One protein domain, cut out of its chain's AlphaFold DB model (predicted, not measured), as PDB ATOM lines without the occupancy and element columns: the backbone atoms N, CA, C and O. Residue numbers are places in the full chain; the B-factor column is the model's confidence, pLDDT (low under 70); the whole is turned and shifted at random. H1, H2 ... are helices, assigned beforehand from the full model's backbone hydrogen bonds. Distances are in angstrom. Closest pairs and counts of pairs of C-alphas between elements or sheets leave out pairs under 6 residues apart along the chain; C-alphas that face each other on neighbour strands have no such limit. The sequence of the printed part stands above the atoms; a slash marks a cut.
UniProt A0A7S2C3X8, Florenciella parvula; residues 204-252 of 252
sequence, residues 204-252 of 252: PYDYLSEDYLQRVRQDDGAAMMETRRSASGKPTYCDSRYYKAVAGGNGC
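Overview. This is residues 204 to 252 of the 252 residues of a protein of Florenciella parvula (UniProt A0A7S2C3X8). Start from H2, the longest helix, and see four short helices joined end to end in a small, rough ring: H2 leads to H3, H3 turns a corner into H4, and H4 comes back to H1, which makes another corner with H2. The ring is loosest between H2 and H3, and the two ends of the printed part lie far from each other, with Pro 204 on one side and the tail of residues 247 to 252 on the other. The printed part has 49 residues with four named helices, in the order H1, H2, H3, H4, and no named strand; the class is all helix. The whole is compact, with a radius of gyration of the C-alphas of 9.5 A, and rounded, with spans of 24 by 22 by 20 A.

Along the chain. Find C-alpha 220 at (7.264, -30.305, -36.958); from there H2, residues 220 to 229, runs 14.8 A to C-alpha 229 at (-2.344, -22.508, -28.877). Before it is H1, residues 210 to 218, which begins at C-alpha 210 at (9.017, -37.118, -22.178) and is 12.3 A long. After H2 look for H3, residues 236 to 239, 6.0 A long, and then H4, residues 241 to 246, 8.8 A long, which ends at C-alpha 246 at (14.478, -32.329, -23.806).

Arrangement. From H2, look first to H1: the two touch only at the corner by their link, and their closest C-alphas, those of Val 216 and Ala 222, are 5.3 A apart. They run opposite ways at a steep tilt of 68 degrees, only just short of about perpendicular. H2 and H3 are close but not clearly touching; their closest C-alphas, those of Glu 226 and Thr 236, are 7.2 A apart. H3 and H4 only just touch, with 3 pairs of C-alphas within 8 A, and only at the corner; the closest are those of Cys 238 and Lys 244, 4.9 A apart. H4 touches H1, about perpendicular at 73 degrees, with the C-alphas of Leu 213 and Val 246 closest at 6.8 A. H2 and H4 are apart, and H1 and H3 are only just apart, their closest C-alphas at 8.2 A. In H1, H2 and H4 each O i to N i+4 pair is within hydrogen-bond range; H3 is too short for such a pair, and its one O i to N i+3 pair is within range.

Size, cuts and confidence. The two C-alphas farthest apart are those of Pro 204 and Asn 250, 25.1 A. The printed part has no cut, and it ends at Cys 252, the chain's last residue. The links from H1 to H2 and from H3 to H4 are tight, one residue each, and the link from H2 to H3, six residues, is short. The mean pLDDT of the printed part is 74.5; look for values under 70 in 14 residues, namely residues 204 to 205, 207, 223, 227 to 232 and 249 to 252.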
ATOM      1  N   PRO A 204      -2.493 -33.416 -15.814       64.38
ATOM      2  CA  PRO A 204      -2.511 -32.040 -16.300       64.38
ATOM      3  C   PRO A 204      -1.153 -31.587 -16.851       64.38
ATOM      4  O   PRO A 204      -1.102 -30.523 -17.456       64.38
ATOM      5  N   TYR A 205      -0.077 -32.364 -16.682       67.75
ATOM      6  CA  TYR A 205       1.249 -32.099 -17.241       67.75
ATOM      7  C   TYR A 205       1.634 -33.083 -18.352       67.75
ATOM      8  O   TYR A 205       2.811 -33.179 -18.692       67.75
ATOM      9  N   ASP A 206       0.673 -33.775 -18.975       73.19
ATOM     10  CA  ASP A 206       0.960 -34.709 -20.075       73.19
ATOM     11  C   ASP A 206       1.686 -34.031 -21.257       73.19
ATOM     12  O   ASP A 206       2.549 -34.626 -21.900       73.19
ATOM     13  N   TYR A 207       1.443 -32.733 -21.480       68.44
ATOM     14  CA  TYR A 207       2.164 -31.917 -22.471       68.44
ATOM     15  C   TYR A 207       3.629 -31.602 -22.091       68.44
ATOM     16  O   TYR A 207       4.383 -31.056 -22.897       68.44
ATOM     17  N   LEU A 208       4.047 -31.936 -20.868       75.31
ATOM     18  CA  LEU A 208       5.433 -31.921 -20.385       75.31
ATOM     19  C   LEU A 208       6.026 -33.337 -20.282       75.31
ATOM     20  O   LEU A 208       7.178 -33.474 -19.863       75.31
ATOM     21  N   SER A 209       5.275 -34.385 -20.639       79.69
ATOM     22  CA  SER A 209       5.786 -35.757 -20.611       79.69
ATOM     23  C   SER A 209       6.923 -35.941 -21.621       79.69
ATOM     24  O   SER A 209       6.922 -35.354 -22.705       79.69
ATOM     25  N   GLU A 210       7.904 -36.780 -21.277       79.44
ATOM     26  CA  GLU A 210       9.017 -37.118 -22.178       79.44
ATOM     27  C   GLU A 210       8.509 -37.646 -23.527       79.44
ATOM     28  O   GLU A 210       8.960 -37.188 -24.576       79.44
ATOM     29  N   ASP A 211       7.504 -38.528 -23.522       81.88
ATOM     30  CA  ASP A 211       6.915 -39.094 -24.743       81.88
ATOM     31  C   ASP A 211       6.240 -38.028 -25.620       81.88
ATOM     32  O   ASP A 211       6.294 -38.081 -26.854       81.88
ATOM     33  N   TYR A 212       5.587 -37.034 -25.014       80.00
ATOM     34  CA  TYR A 212       5.022 -35.907 -25.748       80.00
ATOM     35  C   TYR A 212       6.111 -35.004 -26.334       80.00
ATOM     36  O   TYR A 212       6.077 -34.691 -27.525       80.00
ATOM     37  N   LEU A 213       7.119 -34.640 -25.538       82.19
ATOM     38  CA  LEU A 213       8.225 -33.788 -25.985       82.19
ATOM     39  C   LEU A 213       9.055 -34.459 -27.088       82.19
ATOM     40  O   LEU A 213       9.487 -33.789 -28.027       82.19
ATOM     41  N   GLN A 214       9.225 -35.782 -27.036       81.88
ATOM     42  CA  GLN A 214       9.856 -36.553 -28.106       81.88
ATOM     43  C   GLN A 214       9.023 -36.561 -29.393       81.88
ATOM     44  O   GLN A 214       9.598 -36.428 -30.473       81.88
ATOM     45  N   ARG A 215       7.688 -36.652 -29.306       80.44
ATOM     46  CA  ARG A 215       6.806 -36.521 -30.480       80.44
ATOM     47  C   ARG A 215       6.913 -35.141 -31.113       80.44
ATOM     48  O   ARG A 215       7.113 -35.051 -32.317       80.44
ATOM     49  N   VAL A 216       6.867 -34.083 -30.308       78.44
ATOM     50  CA  VAL A 216       7.021 -32.705 -30.796       78.44
ATOM     51  C   VAL A 216       8.402 -32.465 -31.419       78.44
ATOM     52  O   VAL A 216       8.522 -31.699 -32.368       78.44
ATOM     53  N   ARG A 217       9.444 -33.144 -30.926       76.44
ATOM     54  CA  ARG A 217      10.791 -33.101 -31.512       76.44
ATOM     55  C   ARG A 217      10.884 -33.793 -32.877       76.44
ATOM     56  O   ARG A 217      11.736 -33.421 -33.678       76.44
ATOM     57  N   GLN A 218      10.095 -34.841 -33.103       80.56
ATOM     58  CA  GLN A 218      10.132 -35.640 -34.334       80.56
ATOM     59  C   GLN A 218       9.144 -35.148 -35.400       80.56
ATOM     60  O   GLN A 218       9.368 -35.397 -36.583       80.56
ATOM     61  N   ASP A 219       8.069 -34.470 -34.991       78.94
ATOM     62  CA  ASP A 219       6.999 -33.982 -35.859       78.94
ATOM     63  C   ASP A 219       6.864 -32.450 -35.778       78.94
ATOM     64  O   ASP A 219       6.282 -31.894 -34.840       78.94
ATOM     65  N   ASP A 220       7.354 -31.765 -36.815       73.81
ATOM     66  CA  ASP A 220       7.264 -30.305 -36.958       73.81
ATOM     67  C   ASP A 220       5.802 -29.798 -36.963       73.81
ATOM     68  O   ASP A 220       5.524 -28.657 -36.576       73.81
ATOM     69  N   GLY A 221       4.839 -30.642 -37.359       75.06
ATOM     70  CA  GLY A 221       3.411 -30.317 -37.346       75.06
ATOM     71  C   GLY A 221       2.849 -30.185 -35.930       75.06
ATOM     72  O   GLY A 221       2.067 -29.268 -35.654       75.06
ATOM     73  N   ALA A 222       3.296 -31.043 -35.011       71.50
ATOM     74  CA  ALA A 222       2.920 -30.986 -33.601       71.50
ATOM     75  C   ALA A 222       3.483 -29.725 -32.918       71.50
ATOM     76  O   ALA A 222       2.762 -29.035 -32.194       71.50
ATOM     77  N   ALA A 223       4.729 -29.343 -33.227       68.12
ATOM     78  CA  ALA A 223       5.335 -28.105 -32.728       68.12
ATOM     79  C   ALA A 223       4.590 -26.841 -33.204       68.12
ATOM     80  O   ALA A 223       4.385 -25.889 -32.439       68.12
ATOM     81  N   MET A 224       4.128 -26.834 -34.458       70.00
ATOM     82  CA  MET A 224       3.368 -25.713 -35.018       70.00
ATOM     83  C   MET A 224       1.961 -25.586 -34.407       70.00
ATOM     84  O   MET A 224       1.447 -24.472 -34.272       70.00
ATOM     85  N   MET A 225       1.329 -26.699 -34.022       71.62
ATOM     86  CA  MET A 225       0.026 -26.698 -33.340       71.62
ATOM     87  C   MET A 225       0.114 -26.062 -31.946       71.62
ATOM     88  O   MET A 225      -0.736 -25.245 -31.594       71.62
ATOM     89  N   GLU A 226       1.176 -26.351 -31.194       70.00
ATOM     90  CA  GLU A 226       1.411 -25.784 -29.857       70.00
ATOM     91  C   GLU A 226       1.736 -24.291 -29.895       70.00
ATOM     92  O   GLU A 226       1.197 -23.502 -29.120       70.00
ATOM     93  N   THR A 227       2.546 -23.875 -30.870       69.38
ATOM     94  CA  THR A 227       2.808 -22.454 -31.147       69.38
ATOM     95  C   THR A 227       1.513 -21.674 -31.399       69.38
ATOM     96  O   THR A 227       1.406 -20.514 -31.016       69.38
ATOM     97  N   ARG A 228       0.517 -22.312 -32.031       68.94
ATOM     98  CA  ARG A 228      -0.794 -21.713 -32.318       68.94
ATOM     99  C   ARG A 228      -1.707 -21.610 -31.097       68.94
ATOM    100  O   ARG A 228      -2.544 -20.715 -31.066       68.94
ATOM    101  N   ARG A 229      -1.576 -22.524 -30.134       66.62
ATOM    102  CA  ARG A 229      -2.344 -22.508 -28.877       66.62
ATOM    103  C   ARG A 229      -1.760 -21.548 -27.849       66.62
ATOM    104  O   ARG A 229      -2.492 -20.964 -27.061       66.62
ATOM    105  N   SER A 230      -0.441 -21.384 -27.856       67.81
ATOM    106  CA  SER A 230       0.252 -20.541 -26.891       67.81
ATOM    107  C   SER A 230       0.097 -19.050 -27.201       67.81
ATOM    108  O   SER A 230       0.346 -18.589 -28.315       67.81
ATOM    109  N   ALA A 231      -0.229 -18.265 -26.173       65.31
ATOM    110  CA  ALA A 231      -0.343 -16.811 -26.271       65.31
ATOM    111  C   ALA A 231       0.992 -16.114 -26.606       65.31
ATOM    112  O   ALA A 231       0.990 -14.999 -27.124       65.31
ATOM    113  N   SER A 232       2.133 -16.757 -26.328       69.38
ATOM    114  CA  SER A 232       3.471 -16.200 -26.574       69.38
ATOM    115  C   SER A 232       3.967 -16.402 -28.012       69.38
ATOM    116  O   SER A 232       5.060 -15.942 -28.349       69.38
ATOM    117  N   GLY A 233       3.191 -17.085 -28.866       73.25
ATOM    118  CA  GLY A 233       3.608 -17.424 -30.229       73.25
ATOM    119  C   GLY A 233       4.827 -18.348 -30.264       73.25
ATOM    120  O   GLY A 233       5.558 -18.370 -31.254       73.25
ATOM    121  N   LYS A 234       5.064 -19.079 -29.169       77.06
ATOM    122  CA  LYS A 234       6.081 -20.119 -29.014       77.06
ATOM    123  C   LYS A 234       5.484 -21.287 -28.232       77.06
ATOM    124  O   LYS A 234       4.632 -21.044 -27.377       77.06
ATOM    125  N   PRO A 235       5.914 -22.532 -28.477       76.25
ATOM    126  CA  PRO A 235       5.440 -23.668 -27.697       76.25
ATOM    127  C   PRO A 235       5.699 -23.495 -26.191       76.25
ATOM    128  O   PRO A 235       6.773 -23.048 -25.795       76.25
ATOM    129  N   THR A 236       4.752 -23.894 -25.341       74.12
ATOM    130  CA  THR A 236       4.792 -23.683 -23.876       74.12
ATOM    131  C   THR A 236       6.016 -24.317 -23.196       74.12
ATOM    132  O   THR A 236       6.554 -23.787 -22.226       74.12
ATOM    133  N   TYR A 237       6.536 -25.430 -23.728       76.69
ATOM    134  CA  TYR A 237       7.746 -26.075 -23.198       76.69
ATOM    135  C   TYR A 237       9.024 -25.229 -23.382       76.69
ATOM    136  O   TYR A 237      10.034 -25.495 -22.724       76.69
ATOM    137  N   CYS A 238       8.994 -24.203 -24.243       79.25
ATOM    138  CA  CYS A 238      10.115 -23.292 -24.482       79.25
ATOM    139  C   CYS A 238      10.396 -22.343 -23.308       79.25
ATOM    140  O   CYS A 238      11.503 -21.803 -23.232       79.25
ATOM    141  N   ASP A 239       9.435 -22.153 -22.398       79.25
ATOM    142  CA  ASP A 239       9.567 -21.231 -21.263       79.25
ATOM    143  C   ASP A 239      10.504 -21.771 -20.173       79.25
ATOM    144  O   ASP A 239      11.095 -21.005 -19.407       79.25
ATOM    145  N   SER A 240      10.720 -23.090 -20.130       83.12
ATOM    146  CA  SER A 240      11.696 -23.706 -19.231       83.12
ATOM    147  C   SER A 240      12.951 -24.145 -19.988       83.12
ATOM    148  O   SER A 240      12.879 -24.733 -21.069       83.12
ATOM    149  N   ARG A 241      14.129 -23.967 -19.374       81.75
ATOM    150  CA  ARG A 241      15.381 -24.492 -19.948       81.75
ATOM    151  C   ARG A 241      15.414 -26.017 -20.015       81.75
ATOM    152  O   ARG A 241      16.007 -26.554 -20.945       81.75
ATOM    153  N   TYR A 242      14.805 -26.690 -19.039       83.38
ATOM    154  CA  TYR A 242      14.796 -28.149 -18.949       83.38
ATOM    155  C   TYR A 242      13.997 -28.763 -20.106       83.38
ATOM    156  O   TYR A 242      14.568 -29.455 -20.944       83.38
ATOM    157  N   TYR A 243      12.710 -28.421 -20.228       80.69
ATOM    158  CA  TYR A 243      11.839 -28.963 -21.275       80.69
ATOM    159  C   TYR A 243      12.254 -28.517 -22.683       80.69
ATOM    160  O   TYR A 243      12.151 -29.299 -23.625       80.69
ATOM    161  N   LYS A 244      12.841 -27.319 -22.829       82.88
ATOM    162  CA  LYS A 244      13.474 -26.894 -24.085       82.88
ATOM    163  C   LYS A 244      14.638 -27.805 -24.494       82.88
ATOM    164  O   LYS A 244      14.769 -28.119 -25.674       82.88
ATOM    165  N   ALA A 245      15.491 -28.216 -23.552       81.44
ATOM    166  CA  ALA A 245      16.611 -29.111 -23.846       81.44
ATOM    167  C   ALA A 245      16.125 -30.516 -24.236       81.44
ATOM    168  O   ALA A 245      16.619 -31.084 -25.210       81.44
ATOM    169  N   VAL A 246      15.114 -31.030 -23.528       81.38
ATOM    170  CA  VAL A 246      14.478 -32.329 -23.806       81.38
ATOM    171  C   VAL A 246      13.829 -32.353 -25.197       81.38
ATOM    172  O   VAL A 246      14.080 -33.267 -25.984       81.38
ATOM    173  N   ALA A 247      13.094 -31.297 -25.563       75.94
ATOM    174  CA  ALA A 247      12.458 -31.148 -26.876       75.94
ATOM    175  C   ALA A 247      13.444 -30.886 -28.038       75.94
ATOM    176  O   ALA A 247      13.033 -30.726 -29.183       75.94
ATOM    177  N   GLY A 248      14.758 -30.851 -27.783       75.44
ATOM    178  CA  GLY A 248      15.780 -30.727 -28.827       75.44
ATOM    179  C   GLY A 248      16.243 -29.300 -29.137       75.44
ATOM    180  O   GLY A 248      16.963 -29.113 -30.114       75.44
ATOM    181  N   GLY A 249      15.884 -28.307 -28.314       64.62
ATOM    182  CA  GLY A 249      16.530 -26.988 -28.211       64.62
ATOM    183  C   GLY A 249      16.366 -26.005 -29.379       64.62
ATOM    184  O   GLY A 249      16.445 -24.797 -29.146       64.62
ATOM    185  N   ASN A 250      16.116 -26.497 -30.592       62.31
ATOM    186  CA  ASN A 250      16.190 -25.733 -31.841       62.31
ATOM    187  C   ASN A 250      14.826 -25.218 -32.351       62.31
ATOM    188  O   ASN A 250      14.799 -24.452 -33.307       62.31
ATOM    189  N   GLY A 251      13.713 -25.626 -31.726       60.53
ATOM    190  CA  GLY A 251      12.332 -25.294 -32.128       60.53
ATOM    191  C   GLY A 251      11.667 -24.154 -31.340       60.53
ATOM    192  O   GLY A 251      10.442 -24.101 -31.269       60.53
ATOM    193  N   CYS A 252      12.464 -23.271 -30.725       63.62
ATOM    194  CA  CYS A 252      12.039 -22.092 -29.957       63.62
ATOM    195  C   CYS A 252      12.866 -20.862 -30.379       63.62
ATOM    196  O   CYS A 252      12.353 -19.727 -30.235       63.62
TER     197      CYS A 252